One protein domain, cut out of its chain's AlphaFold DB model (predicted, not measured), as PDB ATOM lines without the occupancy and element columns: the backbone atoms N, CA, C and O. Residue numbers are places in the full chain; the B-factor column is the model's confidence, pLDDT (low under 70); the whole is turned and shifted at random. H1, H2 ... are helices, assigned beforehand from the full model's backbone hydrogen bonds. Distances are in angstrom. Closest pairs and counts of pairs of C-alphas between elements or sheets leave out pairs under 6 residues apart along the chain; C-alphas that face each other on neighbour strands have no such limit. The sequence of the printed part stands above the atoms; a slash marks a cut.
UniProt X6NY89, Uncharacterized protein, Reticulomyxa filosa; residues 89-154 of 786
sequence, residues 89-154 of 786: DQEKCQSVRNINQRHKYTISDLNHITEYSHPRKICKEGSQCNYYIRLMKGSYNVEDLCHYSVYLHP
ATOM      1  N   ASP A  89     -53.574 -20.453  17.205       94.69
ATOM      2  CA  ASP A  89     -53.032 -21.804  17.040       94.69
ATOM      3  C   ASP A  89     -51.513 -21.903  17.262       94.69
ATOM      4  O   ASP A  89     -50.994 -23.000  17.473       94.69
ATOM      5  N   GLN A  90     -50.784 -20.780  17.227       92.00
ATOM      6  CA  GLN A  90     -49.323 -20.711  17.389       92.00
ATOM      7  C   GLN A  90     -48.574 -21.754  16.527       92.00
ATOM      8  O   GLN A  90     -48.624 -21.690  15.302       92.00
ATOM      9  N   GLU A  91     -47.893 -22.741  17.124       88.31
ATOM     10  CA  GLU A  91     -47.199 -23.814  16.386       88.31
ATOM     11  C   GLU A  91     -48.136 -24.796  15.657       88.31
ATOM     12  O   GLU A  91     -47.700 -25.546  14.778       88.31
ATOM     13  N   LYS A  92     -49.425 -24.824  16.017       94.44
ATOM     14  CA  LYS A  92     -50.448 -25.635  15.342       94.44
ATOM     15  C   LYS A  92     -51.031 -24.937  14.109       94.44
ATOM     16  O   LYS A  92     -51.716 -25.612  13.341       94.44
ATOM     17  N   CYS A  93     -50.737 -23.647  13.904       96.25
ATOM     18  CA  CYS A  93     -51.210 -22.852  12.771       96.25
ATOM     19  C   CYS A  93     -50.946 -23.563  11.437       96.25
ATOM     20  O   CYS A  93     -49.831 -24.020  11.161       96.25
ATOM     21  N   GLN A  94     -51.976 -23.643  10.590       96.31
ATOM     22  CA  GLN A  94     -51.887 -24.377   9.333       96.31
ATOM     23  C   GLN A  94     -50.883 -23.746   8.356       96.31
ATOM     24  O   GLN A  94     -50.175 -24.486   7.677       96.31
ATOM     25  N   SER A  95     -50.735 -22.419   8.348       95.19
ATOM     26  CA  SER A  95     -49.749 -21.724   7.511       95.19
ATOM     27  C   SER A  95     -48.315 -21.954   7.976       95.19
ATOM     28  O   SER A  95     -47.447 -22.318   7.181       95.19
ATOM     29  N   VAL A  96     -48.075 -21.888   9.287       94.38
ATOM     30  CA  VAL A  96     -46.782 -22.262   9.880       94.38
ATOM     31  C   VAL A  96     -46.449 -23.735   9.603       94.38
ATOM     32  O   VAL A  96     -45.283 -24.065   9.395       94.38
ATOM     33  N   ARG A  97     -47.443 -24.630   9.527       94.19
ATOM     34  CA  ARG A  97     -47.252 -26.034   9.116       94.19
ATOM     35  C   ARG A  97     -46.998 -26.204   7.614       94.19
ATOM     36  O   ARG A  97     -46.118 -26.981   7.251       94.19
ATOM     37  N   ASN A  98     -47.712 -25.482   6.746       92.88
ATOM     38  CA  ASN A  98     -47.492 -25.488   5.292       92.88
ATOM     39  C   ASN A  98     -46.039 -25.115   4.957       92.88
ATOM     40  O   ASN A  98     -45.370 -25.830   4.206       92.88
ATOM     41  N   ILE A  99     -45.535 -24.065   5.609       91.81
ATOM     42  CA  ILE A  99     -44.169 -23.563   5.457       91.81
ATOM     43  C   ILE A  99     -43.143 -24.537   6.063       91.81
ATOM     44  O   ILE A  99     -42.221 -24.951   5.365       91.81
ATOM     45  N   ASN A 100     -43.315 -24.961   7.324       89.25
ATOM     46  CA  ASN A 100     -42.318 -25.786   8.030       89.25
ATOM     47  C   ASN A 100     -42.233 -27.252   7.571       89.25
ATOM     48  O   ASN A 100     -41.183 -27.866   7.734       89.25
ATOM     49  N   GLN A 101     -43.339 -27.857   7.120       86.38
ATOM     50  CA  GLN A 101     -43.421 -29.312   6.888       86.38
ATOM     51  C   GLN A 101     -43.609 -29.698   5.422       86.38
ATOM     52  O   GLN A 101     -43.327 -30.835   5.053       86.38
ATOM     53  N   ARG A 102     -44.159 -28.799   4.598       77.19
ATOM     54  CA  ARG A 102     -44.550 -29.109   3.213       77.19
ATOM     55  C   ARG A 102     -43.793 -28.281   2.176       77.19
ATOM     56  O   ARG A 102     -43.994 -28.530   0.992       77.19
ATOM     57  N   HIS A 103     -43.000 -27.292   2.607       84.94
ATOM     58  CA  HIS A 103     -42.413 -26.249   1.753       84.94
ATOM     59  C   HIS A 103     -43.434 -25.655   0.765       84.94
ATOM     60  O   HIS A 103     -43.123 -25.340  -0.381       84.94
ATOM     61  N   LYS A 104     -44.690 -25.531   1.217       86.44
ATOM     62  CA  LYS A 104     -45.765 -24.887   0.467       86.44
ATOM     63  C   LYS A 104     -45.854 -23.450   0.942       86.44
ATOM     64  O   LYS A 104     -46.217 -23.196   2.087       86.44
ATOM     65  N   TYR A 105     -45.487 -22.544   0.050       89.75
ATOM     66  CA  TYR A 105     -45.453 -21.113   0.294       89.75
ATOM     67  C   TYR A 105     -46.565 -20.467  -0.536       89.75
ATOM     68  O   TYR A 105     -46.475 -20.433  -1.762       89.75
ATOM     69  N   THR A 106     -47.634 -19.999   0.110       92.25
ATOM     70  CA  THR A 106     -48.746 -19.310  -0.566       92.25
ATOM     71  C   THR A 106     -48.863 -17.867  -0.083       92.25
ATOM     72  O   THR A 106     -48.422 -17.539   1.017       92.25
ATOM     73  N   ILE A 107     -49.481 -16.998  -0.889       88.38
ATOM     74  CA  ILE A 107     -49.741 -15.600  -0.500       88.38
ATOM     75  C   ILE A 107     -50.672 -15.551   0.727       88.38
ATOM     76  O   ILE A 107     -50.463 -14.744   1.625       88.38
ATOM     77  N   SER A 108     -51.634 -16.477   0.831       93.25
ATOM     78  CA  SER A 108     -52.487 -16.621   2.021       93.25
ATOM     79  C   SER A 108     -51.675 -16.962   3.278       93.25
ATOM     80  O   SER A 108     -51.861 -16.325   4.315       93.25
ATOM     81  N   ASP A 109     -50.715 -17.893   3.176       92.62
ATOM     82  CA  ASP A 109     -49.820 -18.225   4.289       92.62
ATOM     83  C   ASP A 109     -48.928 -17.031   4.681       92.62
ATOM     84  O   ASP A 109     -48.731 -16.795   5.873       92.62
ATOM     85  N   LEU A 110     -48.431 -16.255   3.704       91.06
ATOM     86  CA  LEU A 110     -47.628 -15.045   3.937       91.06
ATOM     87  C   LEU A 110     -48.425 -13.933   4.632       91.06
ATOM     88  O   LEU A 110     -47.929 -13.309   5.573       91.06
ATOM     89  N   ASN A 111     -49.663 -13.701   4.198       84.56
ATOM     90  CA  ASN A 111     -50.549 -12.712   4.804       84.56
ATOM     91  C   ASN A 111     -50.858 -13.110   6.257       84.56
ATOM     92  O   ASN A 111     -50.671 -12.310   7.168       84.56
ATOM     93  N   HIS A 112     -51.190 -14.379   6.518       92.75
ATOM     94  CA  HIS A 112     -51.483 -14.841   7.877       92.75
ATOM     95  C   HIS A 112     -50.289 -14.715   8.848       92.75
ATOM     96  O   HIS A 112     -50.459 -14.299   9.995       92.75
ATOM     97  N   ILE A 113     -49.062 -15.043   8.426       91.44
ATOM     98  CA  ILE A 113     -47.866 -14.930   9.293       91.44
ATOM     99  C   ILE A 113     -47.318 -13.499   9.430       91.44
ATOM    100  O   ILE A 113     -46.401 -13.283  10.225       91.44
ATOM    101  N   THR A 114     -47.843 -12.538   8.662       83.94
ATOM    102  CA  THR A 114     -47.535 -11.103   8.803       83.94
ATOM    103  C   THR A 114     -48.638 -10.342   9.544       83.94
ATOM    104  O   THR A 114     -48.328  -9.399  10.266       83.94
ATOM    105  N   GLU A 115     -49.893 -10.790   9.456       83.50
ATOM    106  CA  GLU A 115     -51.028 -10.288  10.242       83.50
ATOM    107  C   GLU A 115     -51.012 -10.792  11.699       83.50
ATOM    108  O   GLU A 115     -51.443 -10.067  12.596       83.50
ATOM    109  N   TYR A 116     -50.486 -12.002  11.958       89.56
ATOM    110  CA  TYR A 116     -50.458 -12.617  13.292       89.56
ATOM    111  C   TYR A 116     -49.052 -13.008  13.765       89.56
ATOM    112  O   TYR A 116     -48.254 -13.595  13.030       89.56
ATOM    113  N   SER A 117     -48.758 -12.776  15.050       84.69
ATOM    114  CA  SER A 117     -47.444 -13.078  15.630       84.69
ATOM    115  C   SER A 117     -47.328 -14.575  15.915       84.69
ATOM    116  O   SER A 117     -48.138 -15.125  16.670       84.69
ATOM    117  N   HIS A 118     -46.285 -15.209  15.384       90.56
ATOM    118  CA  HIS A 118     -46.003 -16.632  15.558       90.56
ATOM    119  C   HIS A 118     -44.633 -16.856  16.223       90.56
ATOM    120  O   HIS A 118     -43.706 -16.081  15.975       90.56
ATOM    121  N   PRO A 119     -44.459 -17.921  17.033       83.62
ATOM    122  CA  PRO A 119     -43.140 -18.327  17.505       83.62
ATOM    123  C   PRO A 119     -42.287 -18.788  16.315       83.62
ATOM    124  O   PRO A 119     -42.654 -19.715  15.591       83.62
ATOM    125  N   ARG A 120     -41.146 -18.129  16.103       88.62
ATOM    126  CA  ARG A 120     -40.233 -18.419  14.993       88.62
ATOM    127  C   ARG A 120     -39.164 -19.430  15.393       88.62
ATOM    128  O   ARG A 120     -38.668 -19.401  16.518       88.62
ATOM    129  N   LYS A 121     -38.775 -20.304  14.463       88.38
ATOM    130  CA  LYS A 121     -37.780 -21.371  14.698       88.38
ATOM    131  C   LYS A 121     -36.414 -20.951  14.169       88.38
ATOM    132  O   LYS A 121     -36.349 -20.281  13.151       88.38
ATOM    133  N   ILE A 122     -35.316 -21.331  14.820       84.06
ATOM    134  CA  ILE A 122     -33.973 -21.027  14.294       84.06
ATOM    135  C   ILE A 122     -33.785 -21.751  12.952       84.06
ATOM    136  O   ILE A 122     -34.036 -22.954  12.859       84.06
ATOM    137  N   CYS A 123     -33.375 -21.025  11.908       91.50
ATOM    138  CA  CYS A 123     -33.086 -21.631  10.612       91.50
ATOM    139  C   CYS A 123     -31.880 -22.570  10.728       91.50
ATOM    140  O   CYS A 123     -30.802 -22.145  11.151       91.50
ATOM    141  N   LYS A 124     -32.037 -23.832  10.304       90.12
ATOM    142  CA  LYS A 124     -30.959 -24.839  10.323       90.12
ATOM    143  C   LYS A 124     -29.748 -24.430   9.478       90.12
ATOM    144  O   LYS A 124     -28.622 -24.755   9.830       90.12
ATOM    145  N   GLU A 125     -29.981 -23.700   8.390       88.69
ATOM    146  CA  GLU A 125     -28.939 -23.198   7.484       88.69
ATOM    147  C   GLU A 125     -28.328 -21.864   7.971       88.69
ATOM    148  O   GLU A 125     -27.327 -21.392   7.430       88.69
ATOM    149  N   GLY A 126     -28.895 -21.242   9.012       85.75
ATOM    150  CA  GLY A 126     -28.372 -20.020   9.627       85.75
ATOM    151  C   GLY A 126     -28.162 -18.889   8.614       85.75
ATOM    152  O   GLY A 126     -29.079 -18.488   7.908       85.75
ATOM    153  N   SER A 127     -26.943 -18.346   8.538       78.31
ATOM    154  CA  SER A 127     -26.586 -17.319   7.546       78.31
ATOM    155  C   SER A 127     -26.211 -17.867   6.162       78.31
ATOM    156  O   SER A 127     -25.985 -17.065   5.265       78.31
ATOM    157  N   GLN A 128     -26.137 -19.191   5.985       86.44
ATOM    158  CA  GLN A 128     -25.947 -19.838   4.678       86.44
ATOM    159  C   GLN A 128     -27.281 -20.127   3.968       86.44
ATOM    160  O   GLN A 128     -27.274 -20.660   2.863       86.44
ATOM    161  N   CYS A 129     -28.424 -19.799   4.586       92.62
ATOM    162  CA  CYS A 129     -29.723 -20.167   4.041       92.62
ATOM    163  C   CYS A 129     -29.991 -19.534   2.674       92.62
ATOM    164  O   CYS A 129     -29.972 -18.308   2.540       92.62
ATOM    165  N   ASN A 130     -30.312 -20.363   1.677       92.81
ATOM    166  CA  ASN A 130     -30.554 -19.897   0.311       92.81
ATOM    167  C   ASN A 130     -31.714 -18.893   0.241       92.81
ATOM    168  O   ASN A 130     -31.578 -17.856  -0.411       92.81
ATOM    169  N   TYR A 131     -32.804 -19.141   0.976       92.75
ATOM    170  CA  TYR A 131     -33.952 -18.233   1.045       92.75
ATOM    171  C   TYR A 131     -33.552 -16.844   1.573       92.75
ATOM    172  O   TYR A 131     -33.825 -15.817   0.951       92.75
ATOM    173  N   TYR A 132     -32.803 -16.803   2.680       86.94
ATOM    174  CA  TYR A 132     -32.300 -15.557   3.268       86.94
ATOM    175  C   TYR A 132     -31.259 -14.857   2.388       86.94
ATOM    176  O   TYR A 132     -31.281 -13.633   2.270       86.94
ATOM    177  N   ILE A 133     -30.375 -15.603   1.718       84.25
ATOM    178  CA  ILE A 133     -29.387 -15.045   0.786       84.25
ATOM    179  C   ILE A 133     -30.077 -14.408  -0.429       84.25
ATOM    180  O   ILE A 133     -29.667 -13.326  -0.850       84.25
ATOM    181  N   ARG A 134     -31.126 -15.030  -0.986       87.25
ATOM    182  CA  ARG A 134     -31.928 -14.437  -2.071       87.25
ATOM    183  C   ARG A 134     -32.673 -13.194  -1.594       87.25
ATOM    184  O   ARG A 134     -32.577 -12.148  -2.232       87.25
ATOM    185  N   LEU A 135     -33.324 -13.262  -0.434       82.69
ATOM    186  CA  LEU A 135     -34.042 -12.135   0.160       82.69
ATOM    187  C   LEU A 135     -33.126 -10.933   0.460       82.69
ATOM    188  O   LEU A 135     -33.452  -9.791   0.143       82.69
ATOM    189  N   MET A 136     -31.929 -11.180   0.999       76.38
ATOM    190  CA  MET A 136     -30.916 -10.147   1.258       76.38
ATOM    191  C   MET A 136     -30.240  -9.613  -0.015       76.38
ATOM    192  O   MET A 136     -29.678  -8.518   0.015       76.38
ATOM    193  N   LYS A 137     -30.330 -10.337  -1.141       74.00
ATOM    194  CA  LYS A 137     -30.015  -9.829  -2.490       74.00
ATOM    195  C   LYS A 137     -31.181  -9.053  -3.126       74.00
ATOM    196  O   LYS A 137     -30.990  -8.464  -4.183       74.00
ATOM    197  N   GLY A 138     -32.349  -9.004  -2.480       67.50
ATOM    198  CA  GLY A 138     -33.522  -8.254  -2.934       67.50
ATOM    199  C   GLY A 138     -34.598  -9.073  -3.651       67.50
ATOM    200  O   GLY A 138     -35.447  -8.462  -4.289       67.50
ATOM    201  N   SER A 139     -34.581 -10.408  -3.550       80.06
ATOM    202  CA  SER A 139     -35.704 -11.254  -3.984       80.06
ATOM    203  C   SER A 139     -36.979 -10.940  -3.196       80.06
ATOM    204  O   SER A 139     -36.912 -10.702  -1.992       80.06
ATOM    205  N   TYR A 140     -38.130 -11.005  -3.864       80.31
ATOM    206  CA  TYR A 140     -39.465 -10.892  -3.262       80.31
ATOM    207  C   TYR A 140     -40.313 -12.152  -3.476       80.31
ATOM    208  O   TYR A 140     -41.530 -12.123  -3.299       80.31
ATOM    209  N   ASN A 141     -39.690 -13.275  -3.849       87.38
ATOM    210  CA  ASN A 141     -40.406 -14.533  -4.033       87.38
ATOM    211  C   ASN A 141     -41.174 -14.897  -2.751       87.38
ATOM    212  O   ASN A 141     -40.613 -14.856  -1.654       87.38
ATOM    213  N   VAL A 142     -42.436 -15.313  -2.897       88.00
ATOM    214  CA  VAL A 142     -43.318 -15.690  -1.771       88.00
ATOM    215  C   VAL A 142     -42.648 -16.722  -0.859       88.00
ATOM    216  O   VAL A 142     -42.788 -16.657   0.356       88.00
ATOM    217  N   GLU A 143     -41.856 -17.635  -1.427       94.50
ATOM    218  CA  GLU A 143     -41.062 -18.604  -0.670       94.50
ATOM    219  C   GLU A 143     -39.975 -17.982   0.221       94.50
ATOM    220  O   GLU A 143     -39.853 -18.370   1.380       94.50
ATOM    221  N   ASP A 144     -39.242 -16.980  -0.268       91.31
ATOM    222  CA  ASP A 144     -38.194 -16.290   0.492       91.31
ATOM    223  C   ASP A 144     -38.807 -15.491   1.655       91.31
ATOM    224  O   ASP A 144     -38.327 -15.554   2.792       91.31
ATOM    225  N   LEU A 145     -39.918 -14.794   1.386       88.06
ATOM    226  CA  LEU A 145     -40.665 -14.001   2.367       88.06
ATOM    227  C   LEU A 145     -41.340 -14.879   3.433       88.06
ATOM    228  O   LEU A 145     -41.234 -14.585   4.627       88.06
ATOM    229  N   CYS A 146     -41.982 -15.982   3.032       92.38
ATOM    230  CA  CYS A 146     -42.579 -16.954   3.950       92.38
ATOM    231  C   CYS A 146     -41.529 -17.609   4.845       92.38
ATOM    232  O   CYS A 146     -41.699 -17.678   6.063       92.38
ATOM    233  N   HIS A 147     -40.430 -18.075   4.247       93.75
ATOM    234  CA  HIS A 147     -39.357 -18.739   4.972       93.75
ATOM    235  C   HIS A 147     -38.739 -17.797   6.020       93.75
ATOM    236  O   HIS A 147     -38.656 -18.150   7.195       93.75
ATOM    237  N   TYR A 148     -38.395 -16.561   5.646       88.44
ATOM    238  CA  TYR A 148     -37.848 -15.559   6.572       88.44
ATOM    239  C   TYR A 148     -38.850 -15.104   7.654       88.44
ATOM    240  O   TYR A 148     -38.452 -14.746   8.764       88.44
ATOM    241  N   SER A 149     -40.156 -15.173   7.375       87.44
ATOM    242  CA  SER A 149     -41.208 -14.819   8.340       87.44
ATOM    243  C   SER A 149     -41.490 -15.907   9.387       87.44
ATOM    244  O   SER A 149     -41.983 -15.586  10.471       87.44
ATOM    245  N   VAL A 150     -41.155 -17.175   9.112       93.00
ATOM    246  CA  VAL A 150     -41.284 -18.301  10.066       93.00
ATOM    247  C   VAL A 150     -39.951 -18.666  10.729       93.00
ATOM    248  O   VAL A 150     -39.943 -19.113  11.881       93.00
ATOM    249  N   TYR A 151     -38.820 -18.449  10.053       90.62
ATOM    250  CA  TYR A 151     -37.501 -18.844  10.543       90.62
ATOM    251  C   TYR A 151     -36.614 -17.657  10.950       90.62
ATOM    252  O   TYR A 151     -36.337 -16.746  10.171       90.62
ATOM    253  N   LEU A 152     -36.085 -17.718  12.173       82.31
ATOM    254  CA  LEU A 152     -35.063 -16.811  12.689       82.31
ATOM    255  C   LEU A 152     -33.744 -17.055  11.957       82.31
ATOM    256  O   LEU A 152     -33.127 -18.115  12.082       82.31
ATOM    257  N   HIS A 153     -33.312 -16.040  11.222       83.00
ATOM    258  CA  HIS A 153     -31.994 -15.967  10.607       83.00
ATOM    259  C   HIS A 153     -31.111 -15.006  11.408       83.00
ATOM    260  O   HIS A 153     -31.639 -14.142  12.113       83.00
ATOM    261  N   PRO A 154     -29.773 -15.089  11.304       67.81
ATOM    262  CA  PRO A 154     -28.902 -14.119  11.953       67.81
ATOM    263  C   PRO A 154     -29.052 -12.740  11.292       67.81
ATOM    264  O   PRO A 154     -28.434 -12.465  10.258       67.81
TER     265      PRO A 154
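AT A GLANCE: This is residues 89 to 154 of the 786 residues of an uncharacterized protein of Reticulomyxa filosa (UniProt X6NY89). Four short helices make a small body with H4 in the middle: H2 lies side by side with it, H3 crosses it on the side away from H2, and H1 makes a corner with both H4 and H2, coming closest to them near its first residues, with Val 96 to Val 150 of H4 and with Ser 95 to Asp 109 of H2. A long link, residues 116 to 129, arches past the last end of H4 from H2 to H3, and its residues 121 to 122 pair in parallel with residues 151 to 152, just after H4. Of 66 printed residues, 34 are in the named helices, in the order H1, H2, H3, H4; there is no named strand and the class is all helix. The whole is compact, with a radius of gyration of the C-alphas of 11.0 A and spans of 31 by 21 by 20 A.

HOW THE PARTS SIT: Begin at the hub, H4, residues 142 to 150. H2, residues 107 to 115, touches it at a shallow tilt of 32 degrees, the same way; look at their closest C-alphas, Leu 110 and Cys 146, 5.4 A apart. H3, residues 130 to 136, touches H4 about perpendicular at 87 degrees, the closest C-alphas being those of Tyr 131 and Asp 144, 4.7 A apart. H1, residues 94 to 102, touches H4 about perpendicular at 73 degrees, closest at C-alphas Val 96 and Val 150, 6.8 A. H1 also touches H2 at a steep tilt of 58 degrees, opposite ways, with C-alphas Ser 95 and Asp 109 closest at 4.8 A. H3 is apart from H1 and H2. In H1, H2, H3 and H4 every O i to N i+4 pair is within hydrogen-bond range.

IN THESE COORDINATES: Find C-alpha 142 at (-43.318, -15.690, -1.771); from there H4 runs 12.3 A to C-alpha 150 at (-41.284, -18.301, 10.066). H2 measures 12.1 A, H1 10.7 A and H3 9.8 A, and H1 begins at C-alpha 94, (-51.887, -24.377, 9.333).

THE WHOLE: The C-alphas farthest apart are those of Asp 89 and Lys 137, 32.5 A. The printed part has no cut. The link from H2 to H3 is long; those from H1 to H2 and H3 to H4 are tight. Mean pLDDT of the printed part is 87.8, with residues 138 and 154 under 70.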